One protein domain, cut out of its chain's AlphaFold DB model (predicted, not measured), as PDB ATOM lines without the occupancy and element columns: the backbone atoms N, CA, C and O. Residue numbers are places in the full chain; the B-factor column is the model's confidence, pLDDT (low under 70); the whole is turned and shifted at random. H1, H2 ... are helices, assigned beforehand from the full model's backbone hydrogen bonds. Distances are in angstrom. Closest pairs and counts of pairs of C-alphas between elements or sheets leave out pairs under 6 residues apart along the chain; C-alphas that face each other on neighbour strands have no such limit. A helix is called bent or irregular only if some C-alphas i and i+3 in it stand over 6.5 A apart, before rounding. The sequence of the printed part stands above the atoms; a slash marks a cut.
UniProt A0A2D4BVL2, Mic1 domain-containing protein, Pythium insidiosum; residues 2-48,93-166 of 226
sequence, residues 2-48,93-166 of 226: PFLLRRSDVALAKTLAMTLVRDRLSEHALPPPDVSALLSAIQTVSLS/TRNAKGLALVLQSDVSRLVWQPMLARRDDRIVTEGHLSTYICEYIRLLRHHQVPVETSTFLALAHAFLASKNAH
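Overview. This is residues 2 to 48 and 93 to 166 of the 226 residues of the protein "Mic1 domain-containing protein" of Pythium insidiosum (UniProt A0A2D4BVL2). The long helix H1 crosses H3, which forms an up-and-down bundle with H5 and H6, each running against the one before it in the chain. H2 folds back from H1 and packs across H5, while the short H4 sits at one end of the bundle. The printed part has 121 residues, with six named helices, H1 to H6 in chain order, and no named strand; its class is all helix. It is compact, with a radius of gyration of the C-alphas of 14.4 A and spans of 45 by 30 by 23 A.

Along the chain. H1, residues 10 to 28, is 27.5 A long and begins at C-alpha 10 (-40.563, -1.407, -14.569). H2 is residues 32 to 40, H3 residues 104 to 117 and H4 residues 122 to 125. H5, residues 128 to 142, is 20.9 A long. H6, residues 149 to 161, ends at C-alpha 161 (-46.576, 30.980, -18.926). H3 is only just irregular: C-alphas 110 and 113 are 6.6 A apart.

Arrangement. H1 touches H3 at a steep tilt of 42 degrees, closest at the C-alphas of Arg 22 and Val 111, 5.2 A. H3 touches H6 at a shallow tilt of 17 degrees, closest at C-alphas 108 and 151, 6.3 A. The hairpin H5 and H6 touches closest at C-alphas 130 and 158, 5.2 A. H2 touches H5, closest at C-alphas 36 and 135, 6.2 A. H4 only just touches H6, with 3 pairs of C-alphas within 8 A, the closest Val 124 and Ala 158, 6.2 A. H1 and H6 are apart. Every O i to N i+4 pair is within hydrogen-bond range in H2, H5 and H6, against 14 of 15 in H1 and 8 of 10 in H3; H4 is too short for such a pair.

Size, cuts and confidence. The C-alphas farthest apart, Arg 6 and His 166, are 48.9 A apart. Residues 49 to 92 are not printed, and C-alphas 48 and 93 are 14.8 A apart across the cut. Of the links printed whole, none is long. Low confidence, under 70, includes residues 2 to 11 and 93 to 100.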
ATOM      1  N   PRO A   2     -49.775  -3.898  -3.597       48.44
ATOM      2  CA  PRO A   2     -50.340  -3.529  -4.890       48.44
ATOM      3  C   PRO A   2     -49.794  -4.462  -5.976       48.44
ATOM      4  O   PRO A   2     -48.606  -4.780  -6.009       48.44
ATOM      5  N   PHE A   3     -50.681  -4.913  -6.855       45.25
ATOM      6  CA  PHE A   3     -50.490  -6.004  -7.817       45.25
ATOM      7  C   PHE A   3     -49.457  -5.730  -8.933       45.25
ATOM      8  O   PHE A   3     -49.153  -6.626  -9.715       45.25
ATOM      9  N   LEU A   4     -48.872  -4.531  -8.981       45.59
ATOM     10  CA  LEU A   4     -47.936  -4.091 -10.024       45.59
ATOM     11  C   LEU A   4     -46.491  -4.563  -9.810       45.59
ATOM     12  O   LEU A   4     -45.714  -4.580 -10.752       45.59
ATOM     13  N   LEU A   5     -46.136  -5.000  -8.598       49.09
ATOM     14  CA  LEU A   5     -44.794  -5.519  -8.289       49.09
ATOM     15  C   LEU A   5     -44.603  -6.999  -8.674       49.09
ATOM     16  O   LEU A   5     -43.492  -7.511  -8.570       49.09
ATOM     17  N   ARG A   6     -45.664  -7.707  -9.096       48.22
ATOM     18  CA  ARG A   6     -45.599  -9.146  -9.437       48.22
ATOM     19  C   ARG A   6     -45.238  -9.438 -10.893       48.22
ATOM     20  O   ARG A   6     -44.840 -10.558 -11.193       48.22
ATOM     21  N   ARG A   7     -45.370  -8.462 -11.792       48.72
ATOM     22  CA  ARG A   7     -44.870  -8.543 -13.167       48.72
ATOM     23  C   ARG A   7     -43.764  -7.512 -13.302       48.72
ATOM     24  O   ARG A   7     -43.917  -6.393 -12.839       48.72
ATOM     25  N   SER A   8     -42.652  -7.911 -13.896       56.03
ATOM     26  CA  SER A   8     -41.412  -7.163 -14.122       56.03
ATOM     27  C   SER A   8     -41.557  -5.918 -15.015       56.03
ATOM     28  O   SER A   8     -40.637  -5.577 -15.750       56.03
ATOM     29  N   ASP A   9     -42.698  -5.233 -14.979       66.12
ATOM     30  CA  ASP A   9     -42.988  -4.081 -15.820       66.12
ATOM     31  C   ASP A   9     -42.552  -2.787 -15.122       66.12
ATOM     32  O   ASP A   9     -43.327  -2.037 -14.521       66.12
ATOM     33  N   VAL A  10     -41.235  -2.579 -15.144       67.25
ATOM     34  CA  VAL A  10     -40.563  -1.407 -14.569       67.25
ATOM     35  C   VAL A  10     -41.059  -0.115 -15.224       67.25
ATOM     36  O   VAL A  10     -41.179   0.906 -14.545       67.25
ATOM     37  N   ALA A  11     -41.403  -0.166 -16.513       67.62
ATOM     38  CA  ALA A  11     -41.919   0.974 -17.256       67.62
ATOM     39  C   ALA A  11     -43.287   1.413 -16.721       67.62
ATOM     40  O   ALA A  11     -43.469   2.590 -16.400       67.62
ATOM     41  N   LEU A  12     -44.223   0.476 -16.521       70.81
ATOM     42  CA  LEU A  12     -45.531   0.798 -15.944       70.81
ATOM     43  C   LEU A  12     -45.417   1.346 -14.517       70.81
ATOM     44  O   LEU A  12     -46.029   2.367 -14.207       70.81
ATOM     45  N   ALA A  13     -44.596   0.733 -13.662       70.44
ATOM     46  CA  ALA A  13     -44.384   1.221 -12.298       70.44
ATOM     47  C   ALA A  13     -43.829   2.657 -12.272       70.44
ATOM     48  O   ALA A  13     -44.307   3.493 -11.505       70.44
ATOM     49  N   LYS A  14     -42.876   2.963 -13.159       75.31
ATOM     50  CA  LYS A  14     -42.311   4.305 -13.327       75.31
ATOM     51  C   LYS A  14     -43.354   5.306 -13.809       75.31
ATOM     52  O   LYS A  14     -43.470   6.378 -13.222       75.31
ATOM     53  N   THR A  15     -44.147   4.954 -14.823       77.62
ATOM     54  CA  THR A  15     -45.226   5.834 -15.296       77.62
ATOM     55  C   THR A  15     -46.245   6.116 -14.201       77.62
ATOM     56  O   THR A  15     -46.593   7.274 -14.008       77.62
ATOM     57  N   LEU A  16     -46.643   5.107 -13.422       77.56
ATOM     58  CA  LEU A  16     -47.599   5.277 -12.330       77.56
ATOM     59  C   LEU A  16     -47.044   6.132 -11.190       77.56
ATOM     60  O   LEU A  16     -47.750   6.989 -10.662       77.56
ATOM     61  N   ALA A  17     -45.774   5.945 -10.830       79.00
ATOM     62  CA  ALA A  17     -45.109   6.806  -9.859       79.00
ATOM     63  C   ALA A  17     -45.086   8.266 -10.341       79.00
ATOM     64  O   ALA A  17     -45.457   9.162  -9.586       79.00
ATOM     65  N   MET A  18     -44.735   8.506 -11.610       82.50
ATOM     66  CA  MET A  18     -44.720   9.856 -12.181       82.50
ATOM     67  C   MET A  18     -46.122  10.461 -12.287       82.50
ATOM     68  O   MET A  18     -46.284  11.652 -12.033       82.50
ATOM     69  N   THR A  19     -47.152   9.669 -12.602       81.88
ATOM     70  CA  THR A  19     -48.533  10.167 -12.594       81.88
ATOM     71  C   THR A  19     -48.981  10.536 -11.189       81.88
ATOM     72  O   THR A  19     -49.561  11.596 -11.025       81.88
ATOM     73  N   LEU A  20     -48.647   9.743 -10.165       81.44
ATOM     74  CA  LEU A  20     -48.984  10.077  -8.777       81.44
ATOM     75  C   LEU A  20     -48.282  11.356  -8.311       81.44
ATOM     76  O   LEU A  20     -48.899  12.189  -7.655       81.44
ATOM     77  N   VAL A  21     -47.007  11.522  -8.671       83.25
ATOM     78  CA  VAL A  21     -46.234  12.746  -8.415       83.25
ATOM     79  C   VAL A  21     -46.914  13.945  -9.067       83.25
ATOM     80  O   VAL A  21     -47.205  14.927  -8.390       83.25
ATOM     81  N   ARG A  22     -47.226  13.843 -10.361       83.88
ATOM     82  CA  ARG A  22     -47.925  14.887 -11.110       83.88
ATOM     83  C   ARG A  22     -49.268  15.229 -10.476       83.88
ATOM     84  O   ARG A  22     -49.545  16.402 -10.269       83.88
ATOM     85  N   ASP A  23     -50.081  14.225 -10.165       82.62
ATOM     86  CA  ASP A  23     -51.429  14.428  -9.641       82.62
ATOM     87  C   ASP A  23     -51.360  15.125  -8.268       82.62
ATOM     88  O   ASP A  23     -52.051  16.118  -8.037       82.62
ATOM     89  N   ARG A  24     -50.408  14.733  -7.406       81.44
ATOM     90  CA  ARG A  24     -50.147  15.407  -6.122       81.44
ATOM     91  C   ARG A  24     -49.684  16.850  -6.273       81.44
ATOM     92  O   ARG A  24     -50.167  17.707  -5.532       81.44
ATOM     93  N   LEU A  25     -48.790  17.124  -7.220       81.75
ATOM     94  CA  LEU A  25     -48.366  18.489  -7.531       81.75
ATOM     95  C   LEU A  25     -49.530  19.317  -8.087       81.75
ATOM     96  O   LEU A  25     -49.619  20.496  -7.762       81.75
ATOM     97  N   SER A  26     -50.423  18.700  -8.872       78.31
ATOM     98  CA  SER A  26     -51.558  19.363  -9.526       78.31
ATOM     99  C   SER A  26     -52.727  19.712  -8.595       78.31
ATOM    100  O   SER A  26     -53.476  20.645  -8.856       78.31
ATOM    101  N   GLU A  27     -52.912  18.969  -7.505       74.94
ATOM    102  CA  GLU A  27     -54.108  19.119  -6.667       74.94
ATOM    103  C   GLU A  27     -53.925  20.083  -5.486       74.94
ATOM    104  O   GLU A  27     -54.900  20.689  -5.052       74.94
ATOM    105  N   HIS A  28     -52.713  20.216  -4.932       64.19
ATOM    106  CA  HIS A  28     -52.554  20.751  -3.569       64.19
ATOM    107  C   HIS A  28     -51.718  22.026  -3.428       64.19
ATOM    108  O   HIS A  28     -51.509  22.437  -2.291       64.19
ATOM    109  N   ALA A  29     -51.248  22.657  -4.515       72.88
ATOM    110  CA  ALA A  29     -50.330  23.807  -4.437       72.88
ATOM    111  C   ALA A  29     -49.292  23.617  -3.302       72.88
ATOM    112  O   ALA A  29     -49.175  24.427  -2.383       72.88
ATOM    113  N   LEU A  30     -48.618  22.460  -3.319       77.56
ATOM    114  CA  LEU A  30     -47.776  21.979  -2.225       77.56
ATOM    115  C   LEU A  30     -46.680  22.992  -1.866       77.56
ATOM    116  O   LEU A  30     -46.088  23.597  -2.769       77.56
ATOM    117  N   PRO A  31     -46.364  23.158  -0.572       80.38
ATOM    118  CA  PRO A  31     -45.259  24.001  -0.158       80.38
ATOM    119  C   PRO A  31     -43.910  23.363  -0.567       80.38
ATOM    120  O   PRO A  31     -43.802  22.137  -0.670       80.38
ATOM    121  N   PRO A  32     -42.844  24.167  -0.752       76.88
ATOM    122  CA  PRO A  32     -41.522  23.693  -1.184       76.88
ATOM    123  C   PRO A  32     -40.929  22.483  -0.424       76.88
ATOM    124  O   PRO A  32     -40.363  21.603  -1.080       76.88
ATOM    125  N   PRO A  33     -41.038  22.365   0.920       77.81
ATOM    126  CA  PRO A  33     -40.486  21.208   1.632       77.81
ATOM    127  C   PRO A  33     -41.180  19.893   1.253       77.81
ATOM    128  O   PRO A  33     -40.504  18.882   1.079       77.81
ATOM    129  N   ASP A  34     -42.492  19.907   1.031       80.44
ATOM    130  CA  ASP A  34     -43.239  18.699   0.669       80.44
ATOM    131  C   ASP A  34     -42.923  18.266  -0.767       80.44
ATOM    132  O   ASP A  34     -42.824  17.075  -1.068       80.44
ATOM    133  N   VAL A  35     -42.684  19.241  -1.649       79.50
ATOM    134  CA  VAL A  35     -42.239  19.011  -3.028       79.50
ATOM    135  C   VAL A  35     -40.855  18.371  -3.046       79.50
ATOM    136  O   VAL A  35     -40.650  17.379  -3.743       79.50
ATOM    137  N   SER A  36     -39.907  18.886  -2.259       77.94
ATOM    138  CA  SER A  36     -38.562  18.304  -2.187       77.94
ATOM    139  C   SER A  36     -38.575  16.888  -1.602       77.94
ATOM    140  O   SER A  36     -37.926  16.005  -2.161       77.94
ATOM    141  N   ALA A  37     -39.380  16.620  -0.567       81.12
ATOM    142  CA  ALA A  37     -39.566  15.271  -0.033       81.12
ATOM    143  C   ALA A  37     -40.121  14.308  -1.095       81.12
ATOM    144  O   ALA A  37     -39.584  13.215  -1.290       81.12
ATOM    145  N   LEU A  38     -41.147  14.728  -1.839       80.19
ATOM    146  CA  LEU A  38     -41.770  13.921  -2.886       80.19
ATOM    147  C   LEU A  38     -40.824  13.659  -4.070       80.19
ATOM    148  O   LEU A  38     -40.761  12.535  -4.562       80.19
ATOM    149  N   LEU A  39     -40.050  14.658  -4.497       77.38
ATOM    150  CA  LEU A  39     -39.079  14.516  -5.585       77.38
ATOM    151  C   LEU A  39     -37.834  13.719  -5.162       77.38
ATOM    152  O   LEU A  39     -37.297  12.968  -5.974       77.38
ATOM    153  N   SER A  40     -37.413  13.803  -3.895       75.44
ATOM    154  CA  SER A  40     -36.299  13.004  -3.358       75.44
ATOM    155  C   SER A  40     -36.560  11.496  -3.445       75.44
ATOM    156  O   SER A  40     -35.639  10.708  -3.658       75.44
ATOM    157  N   ALA A  41     -37.831  11.089  -3.364       74.38
ATOM    158  CA  ALA A  41     -38.230   9.691  -3.456       74.38
ATOM    159  C   ALA A  41     -38.022   9.090  -4.861       74.38
ATOM    160  O   ALA A  41     -38.018   7.869  -5.004       74.38
ATOM    161  N   ILE A  42     -37.848   9.923  -5.893       70.31
ATOM    162  CA  ILE A  42     -37.817   9.497  -7.299       70.31
ATOM    163  C   ILE A  42     -36.417   9.018  -7.740       70.31
ATOM    164  O   ILE A  42     -36.330   8.323  -8.746       70.31
ATOM    165  N   GLN A  43     -35.346   9.316  -6.982       69.88
ATOM    166  CA  GLN A  43     -33.942   8.979  -7.307       69.88
ATOM    167  C   GLN A  43     -33.602   9.208  -8.789       69.88
ATOM    168  O   GLN A  43     -33.481   8.274  -9.585       69.88
ATOM    169  N   THR A  44     -33.477  10.478  -9.164       76.94
ATOM    170  CA  THR A  44     -33.248  10.877 -10.550       76.94
ATOM    171  C   THR A  44     -31.769  10.820 -10.922       76.94
ATOM    172  O   THR A  44     -30.906  11.186 -10.130       76.94
ATOM    173  N   VAL A  45     -31.484  10.349 -12.136       77.00
ATOM    174  CA  VAL A  45     -30.124  10.194 -12.682       77.00
ATOM    175  C   VAL A  45     -30.033  10.934 -14.019       77.00
ATOM    176  O   VAL A  45     -31.043  11.057 -14.725       77.00
ATOM    177  N   SER A  46     -28.857  11.465 -14.362       75.12
ATOM    178  CA  SER A  46     -28.622  12.037 -15.691       75.12
ATOM    179  C   SER A  46     -28.306  10.951 -16.719       75.12
ATOM    180  O   SER A  46     -27.735   9.912 -16.390       75.12
ATOM    181  N   LEU A  47     -28.650  11.197 -17.986       73.25
ATOM    182  CA  LEU A  47     -28.226  10.336 -19.091       73.25
ATOM    183  C   LEU A  47     -26.699  10.159 -19.119       73.25
ATOM    184  O   LEU A  47     -26.236   9.047 -19.342       73.25
ATOM    185  N   SER A  48     -25.937  11.226 -18.852       69.06
ATOM    186  CA  SER A  48     -24.469  11.191 -18.853       69.06
ATOM    187  C   SER A  48     -23.923  10.215 -17.810       69.06
ATOM    188  O   SER A  48     -23.111   9.357 -18.144       69.06
ATOM    189  N   THR A  93     -32.202  -0.518 -16.452       62.78
ATOM    190  CA  THR A  93     -33.542  -0.110 -15.987       62.78
ATOM    191  C   THR A  93     -33.601   0.015 -14.464       62.78
ATOM    192  O   THR A  93     -34.565   0.559 -13.916       62.78
ATOM    193  N   ARG A  94     -32.572  -0.491 -13.767       61.59
ATOM    194  CA  ARG A  94     -32.462  -0.520 -12.309       61.59
ATOM    195  C   ARG A  94     -31.039  -0.238 -11.837       61.59
ATOM    196  O   ARG A  94     -30.082  -0.594 -12.516       61.59
ATOM    197  N   ASN A  95     -30.911   0.356 -10.653       64.50
ATOM    198  CA  ASN A  95     -29.625   0.507  -9.974       64.50
ATOM    199  C   ASN A  95     -29.170  -0.815  -9.324       64.50
ATOM    200  O   ASN A  95     -29.941  -1.769  -9.223       64.50
ATOM    201  N   ALA A  96     -27.937  -0.849  -8.804       57.06
ATOM    202  CA  ALA A  96     -27.366  -2.007  -8.099       57.06
ATOM    203  C   ALA A  96     -28.186  -2.479  -6.874       57.06
ATOM    204  O   ALA A  96     -28.008  -3.595  -6.396       57.06
ATOM    205  N   LYS A  97     -29.112  -1.647  -6.373       53.97
ATOM    206  CA  LYS A  97     -30.040  -1.962  -5.273       53.97
ATOM    207  C   LYS A  97     -31.405  -2.474  -5.762       53.97
ATOM    208  O   LYS A  97     -32.299  -2.696  -4.951       53.97
ATOM    209  N   GLY A  98     -31.593  -2.644  -7.071       58.59
ATOM    210  CA  GLY A  98     -32.833  -3.125  -7.682       58.59
ATOM    211  C   GLY A  98     -33.951  -2.082  -7.806       58.59
ATOM    212  O   GLY A  98     -35.076  -2.452  -8.148       58.59
ATOM    213  N   LEU A  99     -33.673  -0.798  -7.553       63.28
ATOM    214  CA  LEU A  99     -34.639   0.298  -7.699       63.28
ATOM    215  C   LEU A  99     -34.673   0.798  -9.144       63.28
ATOM    216  O   LEU A  99     -33.637   0.840  -9.802       63.28
ATOM    217  N   ALA A 100     -35.857   1.181  -9.626       67.06
ATOM    218  CA  ALA A 100     -36.045   1.695 -10.980       67.06
ATOM    219  C   ALA A 100     -35.316   3.034 -11.170       67.06
ATOM    220  O   ALA A 100     -35.504   3.947 -10.372       67.06
ATOM    221  N   LEU A 101     -34.521   3.154 -12.235       72.44
ATOM    222  CA  LEU A 101     -33.829   4.399 -12.561       72.44
ATOM    223  C   LEU A 101     -34.773   5.368 -13.278       72.44
ATOM    224  O   LEU A 101     -35.410   5.026 -14.285       72.44
ATOM    225  N   VAL A 102     -34.868   6.594 -12.767       80.75
ATOM    226  CA  VAL A 102     -35.676   7.656 -13.370       80.75
ATOM    227  C   VAL A 102     -34.756   8.683 -14.014       80.75
ATOM    228  O   VAL A 102     -33.978   9.344 -13.336       80.75
ATOM    229  N   LEU A 103     -34.849   8.818 -15.336       83.94
ATOM    230  CA  LEU A 103     -34.096   9.826 -16.076       83.94
ATOM    231  C   LEU A 103     -34.777  11.186 -15.943       83.94
ATOM    232  O   LEU A 103     -36.006  11.273 -15.850       83.94
ATOM    233  N   GLN A 104     -34.000  12.264 -16.014       87.75
ATOM    234  CA  GLN A 104     -34.560  13.621 -16.033       87.75
ATOM    235  C   GLN A 104     -35.479  13.849 -17.242       87.75
ATOM    236  O   GLN A 104     -36.512  14.512 -17.116       87.75
ATOM    237  N   SER A 105     -35.169  13.232 -18.385       85.44
ATOM    238  CA  SER A 105     -36.029  13.220 -19.573       85.44
ATOM    239  C   SER A 105     -37.411  12.608 -19.305       85.44
ATOM    240  O   SER A 105     -38.414  13.113 -19.816       85.44
ATOM    241  N   ASP A 106     -37.502  11.581 -18.453       85.75
ATOM    242  CA  ASP A 106     -38.775  10.970 -18.067       85.75
ATOM    243  C   ASP A 106     -39.588  11.865 -17.147       85.75
ATOM    244  O   ASP A 106     -40.794  11.993 -17.347       85.75
ATOM    245  N   VAL A 107     -38.944  12.525 -16.182       87.19
ATOM    246  CA  VAL A 107     -39.617  13.517 -15.331       87.19
ATOM    247  C   VAL A 107     -40.150  14.664 -16.194       87.19
ATOM    248  O   VAL A 107     -41.311  15.054 -16.065       87.19
ATOM    249  N   SER A 108     -39.350  15.145 -17.149       87.81
ATOM    250  CA  SER A 108     -39.769  16.191 -18.085       87.81
ATOM    251  C   SER A 108     -40.968  15.771 -18.933       87.81
ATOM    252  O   SER A 108     -41.966  16.488 -18.993       87.81
ATOM    253  N   ARG A 109     -40.930  14.572 -19.517       88.31
ATOM    254  CA  ARG A 109     -42.002  14.052 -20.377       88.31
ATOM    255  C   ARG A 109     -43.279  13.680 -19.620       88.31
ATOM    256  O   ARG A 109     -44.369  13.876 -20.147       88.31
ATOM    257  N   LEU A 110     -43.168  13.094 -18.428       86.06
ATOM    258  CA  LEU A 110     -44.306  12.501 -17.712       86.06
ATOM    259  C   LEU A 110     -44.917  13.431 -16.660       86.06
ATOM    260  O   LEU A 110     -46.095  13.271 -16.330       86.06
ATOM    261  N   VAL A 111     -44.149  14.398 -16.152       88.12
ATOM    262  CA  VAL A 111     -44.597  15.339 -15.116       88.12
ATOM    263  C   VAL A 111     -44.688  16.754 -15.682       88.12
ATOM    264  O   VAL A 111     -45.781  17.315 -15.721       88.12
ATOM    265  N   TRP A 112     -43.586  17.319 -16.185       90.62
ATOM    266  CA  TRP A 112     -43.543  18.741 -16.555       90.62
ATOM    267  C   TRP A 112     -44.348  19.071 -17.814       90.62
ATOM    268  O   TRP A 112     -45.192  19.965 -17.785       90.62
ATOM    269  N   GLN A 113     -44.131  18.347 -18.915       89.94
ATOM    270  CA  GLN A 113     -44.822  18.600 -20.183       89.94
ATOM    271  C   GLN A 113     -46.351  18.479 -20.068       89.94
ATOM    272  O   GLN A 113     -47.037  19.371 -20.564       89.94
ATOM    273  N   PRO A 114     -46.926  17.460 -19.391       88.56
ATOM    274  CA  PRO A 114     -48.374  17.370 -19.218       88.56
ATOM    275  C   PRO A 114     -48.964  18.506 -18.380       88.56
ATOM    276  O   PRO A 114     -50.090  18.917 -18.650       88.56
ATOM    277  N   MET A 115     -48.226  19.014 -17.387       87.00
ATOM    278  CA  MET A 115     -48.650  20.180 -16.604       87.00
ATOM    279  C   MET A 115     -48.591  21.459 -17.447       87.00
ATOM    280  O   MET A 115     -49.530  22.243 -17.431       87.00
ATOM    281  N   LEU A 116     -47.545  21.634 -18.263       87.62
ATOM    282  CA  LEU A 116     -47.406  22.774 -19.180       87.62
ATOM    283  C   LEU A 116     -48.425  22.767 -20.328       87.62
ATOM    284  O   LEU A 116     -48.836  23.825 -20.797       87.62
ATOM    285  N   ALA A 117     -48.832  21.587 -20.801       87.06
ATOM    286  CA  ALA A 117     -49.816  21.454 -21.874       87.06
ATOM    287  C   ALA A 117     -51.215  21.935 -21.451       87.06
ATOM    288  O   ALA A 117     -52.019  22.331 -22.299       87.06
ATOM    289  N   ARG A 118     -51.512  21.929 -20.146       81.69
ATOM    290  CA  ARG A 118     -52.766  22.437 -19.582       81.69
ATOM    291  C   ARG A 118     -52.663  23.950 -19.400       81.69
ATOM    292  O   ARG A 118     -52.270  24.438 -18.347       81.69
ATOM    293  N   ARG A 119     -53.019  24.698 -20.448       61.59
ATOM    294  CA  ARG A 119     -52.910  26.170 -20.475       61.59
ATOM    295  C   ARG A 119     -53.691  26.890 -19.367       61.59
ATOM    296  O   ARG A 119     -53.257  27.957 -18.955       61.59
ATOM    297  N   ASP A 120     -54.779  26.296 -18.878       62.66
ATOM    298  CA  ASP A 120     -55.659  26.899 -17.861       62.66
ATOM    299  C   ASP A 120     -55.390  26.374 -16.441       62.66
ATOM    300  O   ASP A 120     -56.193  26.576 -15.528       62.66
ATOM    301  N   ASP A 121     -54.280  25.660 -16.238       79.69
ATOM    302  CA  ASP A 121     -53.934  25.144 -14.922       79.69
ATOM    303  C   ASP A 121     -53.434  26.282 -14.022       79.69
ATOM    304  O   ASP A 121     -52.415  26.928 -14.302       79.69
ATOM    305  N   ARG A 122     -54.152  26.510 -12.915       83.31
ATOM    306  CA  ARG A 122     -53.845  27.562 -11.937       83.31
ATOM    307  C   ARG A 122     -52.405  27.468 -11.453       83.31
ATOM    308  O   ARG A 122     -51.754  28.487 -11.265       83.31
ATOM    309  N   ILE A 123     -51.871  26.256 -11.351       85.12
ATOM    310  CA  ILE A 123     -50.497  25.994 -10.913       85.12
ATOM    311  C   ILE A 123     -49.455  26.598 -11.849       85.12
ATOM    312  O   ILE A 123     -48.403  27.058 -11.396       85.12
ATOM    313  N   VAL A 124     -49.731  26.610 -13.151       85.00
ATOM    314  CA  VAL A 124     -48.838  27.213 -14.138       85.00
ATOM    315  C   VAL A 124     -48.987  28.728 -14.101       85.00
ATOM    316  O   VAL A 124     -47.983  29.432 -14.014       85.00
ATOM    317  N   THR A 125     -50.220  29.242 -14.102       83.88
ATOM    318  CA  THR A 125     -50.472  30.692 -14.132       83.88
ATOM    319  C   THR A 125     -50.038  31.404 -12.850       83.88
ATOM    320  O   THR A 125     -49.530  32.518 -12.916       83.88
ATOM    321  N   GLU A 126     -50.183  30.757 -11.691       86.19
ATOM    322  CA  GLU A 126     -49.796  31.289 -10.375       86.19
ATOM    323  C   GLU A 126     -48.286  31.117 -10.099       86.19
ATOM    324  O   GLU A 126     -47.768  31.646  -9.118       86.19
ATOM    325  N   GLY A 127     -47.540  30.429 -10.978       86.06
ATOM    326  CA  GLY A 127     -46.086  30.252 -10.851       86.06
ATOM    327  C   GLY A 127     -45.656  29.157  -9.864       86.06
ATOM    328  O   GLY A 127     -44.484  29.067  -9.491       86.06
ATOM    329  N   HIS A 128     -46.575  28.289  -9.446       88.62
ATOM    330  CA  HIS A 128     -46.248  27.132  -8.612       88.62
ATOM    331  C   HIS A 128     -45.385  26.122  -9.375       88.62
ATOM    332  O   HIS A 128     -44.400  25.627  -8.828       88.62
ATOM    333  N   LEU A 129     -45.664  25.890 -10.663       90.31
ATOM    334  CA  LEU A 129     -44.870  24.960 -11.471       90.31
ATOM    335  C   LEU A 129     -43.398  25.382 -11.586       90.31
ATOM    336  O   LEU A 129     -42.510  24.545 -11.438       90.31
ATOM    337  N   SER A 130     -43.115  26.667 -11.822       91.38
ATOM    338  CA  SER A 130     -41.728  27.146 -11.883       91.38
ATOM    339  C   SER A 130     -41.025  26.983 -10.535       91.38
ATOM    340  O   SER A 130     -39.861  26.591 -10.502       91.38
ATOM    341  N   THR A 131     -41.747  27.172  -9.426       90.44
ATOM    342  CA  THR A 131     -41.242  26.898  -8.073       90.44
ATOM    343  C   THR A 131     -40.894  25.416  -7.891       90.44
ATOM    344  O   THR A 131     -39.816  25.102  -7.392       90.44
ATOM    345  N   TYR A 132     -41.744  24.497  -8.353       90.94
ATOM    346  CA  TYR A 132     -41.488  23.052  -8.261       90.94
ATOM    347  C   TYR A 132     -40.273  22.620  -9.073       90.94
ATOM    348  O   TYR A 132     -39.460  21.832  -8.593       90.94
ATOM    349  N   ILE A 133     -40.113  23.163 -10.280       91.81
ATOM    350  CA  ILE A 133     -38.952  22.859 -11.119       91.81
ATOM    351  C   ILE A 133     -37.678  23.472 -10.515       91.81
ATOM    352  O   ILE A 133     -36.632  22.827 -10.535       91.81
ATOM    353  N   CYS A 134     -37.740  24.662  -9.905       90.94
ATOM    354  CA  CYS A 134     -36.615  25.218  -9.144       90.94
ATOM    355  C   CYS A 134     -36.208  24.312  -7.971       90.94
ATOM    356  O   CYS A 134     -35.021  24.044  -7.799       90.94
ATOM    357  N   GLU A 135     -37.164  23.802  -7.190       88.94
ATOM    358  CA  GLU A 135     -36.876  22.846  -6.110       88.94
ATOM    359  C   GLU A 135     -36.282  21.540  -6.647       88.94
ATOM    360  O   GLU A 135     -35.318  21.019  -6.086       88.94
ATOM    361  N   TYR A 136     -36.770  21.053  -7.788       90.25
ATOM    362  CA  TYR A 136     -36.181  19.902  -8.464       90.25
ATOM    363  C   TYR A 136     -34.716  20.149  -8.862       90.25
ATOM    364  O   TYR A 136     -33.849  19.327  -8.579       90.25
ATOM    365  N   ILE A 137     -34.409  21.310  -9.449       90.75
ATOM    366  CA  ILE A 137     -33.039  21.718  -9.801       90.75
ATOM    367  C   ILE A 137     -32.150  21.805  -8.554       90.75
ATOM    368  O   ILE A 137     -30.999  21.362  -8.582       90.75
ATOM    369  N   ARG A 138     -32.666  22.360  -7.450       89.56
ATOM    370  CA  ARG A 138     -31.947  22.413  -6.166       89.56
ATOM    371  C   ARG A 138     -31.629  21.012  -5.652       89.56
ATOM    372  O   ARG A 138     -30.509  20.785  -5.203       89.56
ATOM    373  N   LEU A 139     -32.579  20.086  -5.758       88.44
ATOM    374  CA  LEU A 139     -32.417  18.698  -5.337       88.44
ATOM    375  C   LEU A 139     -31.377  17.959  -6.187       88.44
ATOM    376  O   LEU A 139     -30.490  17.315  -5.633       88.44
ATOM    377  N   LEU A 140     -31.421  18.117  -7.512       88.19
ATOM    378  CA  LEU A 140     -30.409  17.564  -8.418       88.19
ATOM    379  C   LEU A 140     -29.006  18.052  -8.044       88.19
ATOM    380  O   LEU A 140     -28.098  17.245  -7.865       88.19
ATOM    381  N   ARG A 141     -28.842  19.360  -7.819       88.00
ATOM    382  CA  ARG A 141     -27.561  19.938  -7.387       88.00
ATOM    383  C   ARG A 141     -27.099  19.421  -6.033       88.00
ATOM    384  O   ARG A 141     -25.915  19.147  -5.870       88.00
ATOM    385  N   HIS A 142     -28.012  19.290  -5.072       87.69
ATOM    386  CA  HIS A 142     -27.694  18.742  -3.756       87.69
ATOM    387  C   HIS A 142     -27.144  17.312  -3.857       87.69
ATOM    388  O   HIS A 142     -26.188  16.970  -3.165       87.69
ATOM    389  N   HIS A 143     -27.697  16.511  -4.767       83.69
ATOM    390  CA  HIS A 143     -27.239  15.153  -5.055       83.69
ATOM    391  C   HIS A 143     -26.134  15.073  -6.117       83.69
ATOM    392  O   HIS A 143     -25.787  13.972  -6.528       83.69
ATOM    393  N   GLN A 144     -25.565  16.211  -6.532       85.00
ATOM    394  CA  GLN A 144     -24.501  16.302  -7.540       85.00
ATOM    395  C   GLN A 144     -24.875  15.698  -8.906       85.00
ATOM    396  O   GLN A 144     -24.004  15.326  -9.681       85.00
ATOM    397  N   VAL A 145     -26.170  15.652  -9.226       85.38
ATOM    398  CA  VAL A 145     -26.667  15.218 -10.532       85.38
ATOM    399  C   VAL A 145     -26.663  16.424 -11.483       85.38
ATOM    400  O   VAL A 145     -27.276  17.453 -11.159       85.38
ATOM    401  N   PRO A 146     -26.001  16.348 -12.651       86.75
ATOM    402  CA  PRO A 146     -25.950  17.460 -13.595       86.75
ATOM    403  C   PRO A 146     -27.343  17.737 -14.161       86.75
ATOM    404  O   PRO A 146     -28.064  16.826 -14.554       86.75
ATOM    405  N   VAL A 147     -27.750  19.005 -14.201       88.62
ATOM    406  CA  VAL A 147     -29.103  19.384 -14.634       88.62
ATOM    407  C   VAL A 147     -29.179  19.388 -16.157       88.62
ATOM    408  O   VAL A 147     -28.471  20.145 -16.821       88.62
ATOM    409  N   GLU A 148     -30.075  18.581 -16.716       90.00
ATOM    410  CA  GLU A 148     -30.257  18.485 -18.161       90.00
ATOM    411  C   GLU A 148     -31.008  19.688 -18.744       90.00
ATOM    412  O   GLU A 148     -31.904  20.277 -18.130       90.00
ATOM    413  N   THR A 149     -30.712  20.000 -20.009       89.94
ATOM    414  CA  THR A 149     -31.397  21.036 -20.796       89.94
ATOM    415  C   THR A 149     -32.917  20.849 -20.830       89.94
ATOM    416  O   THR A 149     -33.656  21.830 -20.856       89.94
ATOM    417  N   SER A 150     -33.402  19.603 -20.795       89.62
ATOM    418  CA  SER A 150     -34.832  19.268 -20.765       89.62
ATOM    419  C   SER A 150     -35.554  19.873 -19.550       89.62
ATOM    420  O   SER A 150     -36.700  20.316 -19.669       89.62
ATOM    421  N   THR A 151     -34.874  19.946 -18.404       91.19
ATOM    422  CA  THR A 151     -35.372  20.563 -17.170       91.19
ATOM    423  C   THR A 151     -35.385  22.087 -17.288       91.19
ATOM    424  O   THR A 151     -36.377  22.721 -16.930       91.19
ATOM    425  N   PHE A 152     -34.336  22.688 -17.861       91.88
ATOM    426  CA  PHE A 152     -34.280  24.138 -18.095       91.88
ATOM    427  C   PHE A 152     -35.307  24.624 -19.126       91.88
ATOM    428  O   PHE A 152     -35.880  25.697 -18.952       91.88
ATOM    429  N   LEU A 153     -35.599  23.834 -20.162       92.81
ATOM    430  CA  LEU A 153     -36.672  24.137 -21.116       92.81
ATOM    431  C   LEU A 153     -38.046  24.132 -20.440       92.81
ATOM    432  O   LEU A 153     -38.832  25.058 -20.635       92.81
ATOM    433  N   ALA A 154     -38.326  23.120 -19.613       92.44
ATOM    434  CA  ALA A 154     -39.568  23.060 -18.846       92.44
ATOM    435  C   ALA A 154     -39.702  24.255 -17.887       92.44
ATOM    436  O   ALA A 154     -40.764  24.874 -17.806       92.44
ATOM    437  N   LEU A 155     -38.608  24.622 -17.215       94.12
ATOM    438  CA  LEU A 155     -38.539  25.795 -16.349       94.12
ATOM    439  C   LEU A 155     -38.840  27.091 -17.116       94.12
ATOM    440  O   LEU A 155     -39.635  27.912 -16.655       94.12
ATOM    441  N   ALA A 156     -38.227  27.270 -18.290       93.19
ATOM    442  CA  ALA A 156     -38.433  28.444 -19.129       93.19
ATOM    443  C   ALA A 156     -39.895  28.565 -19.568       93.19
ATOM    444  O   ALA A 156     -40.508  29.613 -19.368       93.19
ATOM    445  N   HIS A 157     -40.496  27.479 -20.060       93.06
ATOM    446  CA  HIS A 157     -41.920  27.456 -20.389       93.06
ATOM    447  C   HIS A 157     -42.810  27.800 -19.183       93.06
ATOM    448  O   HIS A 157     -43.751  28.577 -19.337       93.06
ATOM    449  N   ALA A 158     -42.501  27.295 -17.984       92.12
ATOM    450  CA  ALA A 158     -43.275  27.587 -16.776       92.12
ATOM    451  C   ALA A 158     -43.210  29.076 -16.374       92.12
ATOM    452  O   ALA A 158     -44.230  29.691 -16.049       92.12
ATOM    453  N   PHE A 159     -42.028  29.695 -16.421       92.94
ATOM    454  CA  PHE A 159     -41.893  31.122 -16.114       92.94
ATOM    455  C   PHE A 159     -42.547  32.022 -17.162       92.94
ATOM    456  O   PHE A 159     -43.185  33.011 -16.800       92.94
ATOM    457  N   LEU A 160     -42.427  31.676 -18.444       91.69
ATOM    458  CA  LEU A 160     -43.065  32.425 -19.524       91.69
ATOM    459  C   LEU A 160     -44.592  32.339 -19.439       91.69
ATOM    460  O   LEU A 160     -45.266  33.358 -19.573       91.69
ATOM    461  N   ALA A 161     -45.139  31.163 -19.118       89.62
ATOM    462  CA  ALA A 161     -46.576  30.980 -18.926       89.62
ATOM    463  C   ALA A 161     -47.125  31.786 -17.733       89.62
ATOM    464  O   ALA A 161     -48.202  32.370 -17.827       89.62
ATOM    465  N   SER A 162     -46.356  31.900 -16.644       89.19
ATOM    466  CA  SER A 162     -46.695  32.753 -15.488       89.19
ATOM    467  C   SER A 162     -46.358  34.244 -15.675       89.19
ATOM    468  O   SER A 162     -46.482  35.022 -14.731       89.19
ATOM    469  N   LYS A 163     -45.917  34.666 -16.873       87.88
ATOM    470  CA  LYS A 163     -45.494  36.045 -17.202       87.88
ATOM    471  C   LYS A 163     -44.383  36.601 -16.297       87.88
ATOM    472  O   LYS A 163     -44.261  37.808 -16.106       87.88
ATOM    473  N   ASN A 164     -43.528  35.730 -15.768       88.19
ATOM    474  CA  ASN A 164     -42.437  36.077 -14.857       88.19
ATOM    475  C   ASN A 164     -41.068  36.028 -15.566       88.19
ATOM    476  O   ASN A 164     -40.130  35.391 -15.084       88.19
ATOM    477  N   ALA A 165     -40.951  36.709 -16.710       88.75
ATOM    478  CA  ALA A 165     -39.739  36.743 -17.541       88.75
ATOM    479  C   ALA A 165     -38.485  37.211 -16.774       88.75
ATOM    480  O   ALA A 165     -37.439  36.571 -16.845       88.75
ATOM    481  N   HIS A 166     -38.614  38.244 -15.939       88.12
ATOM    482  CA  HIS A 166     -37.505  38.746 -15.120       88.12
ATOM    483  C   HIS A 166     -36.942  37.688 -14.149       88.12
ATOM    484  O   HIS A 166     -35.727  37.577 -13.978       88.12
TER     485      HIS A 166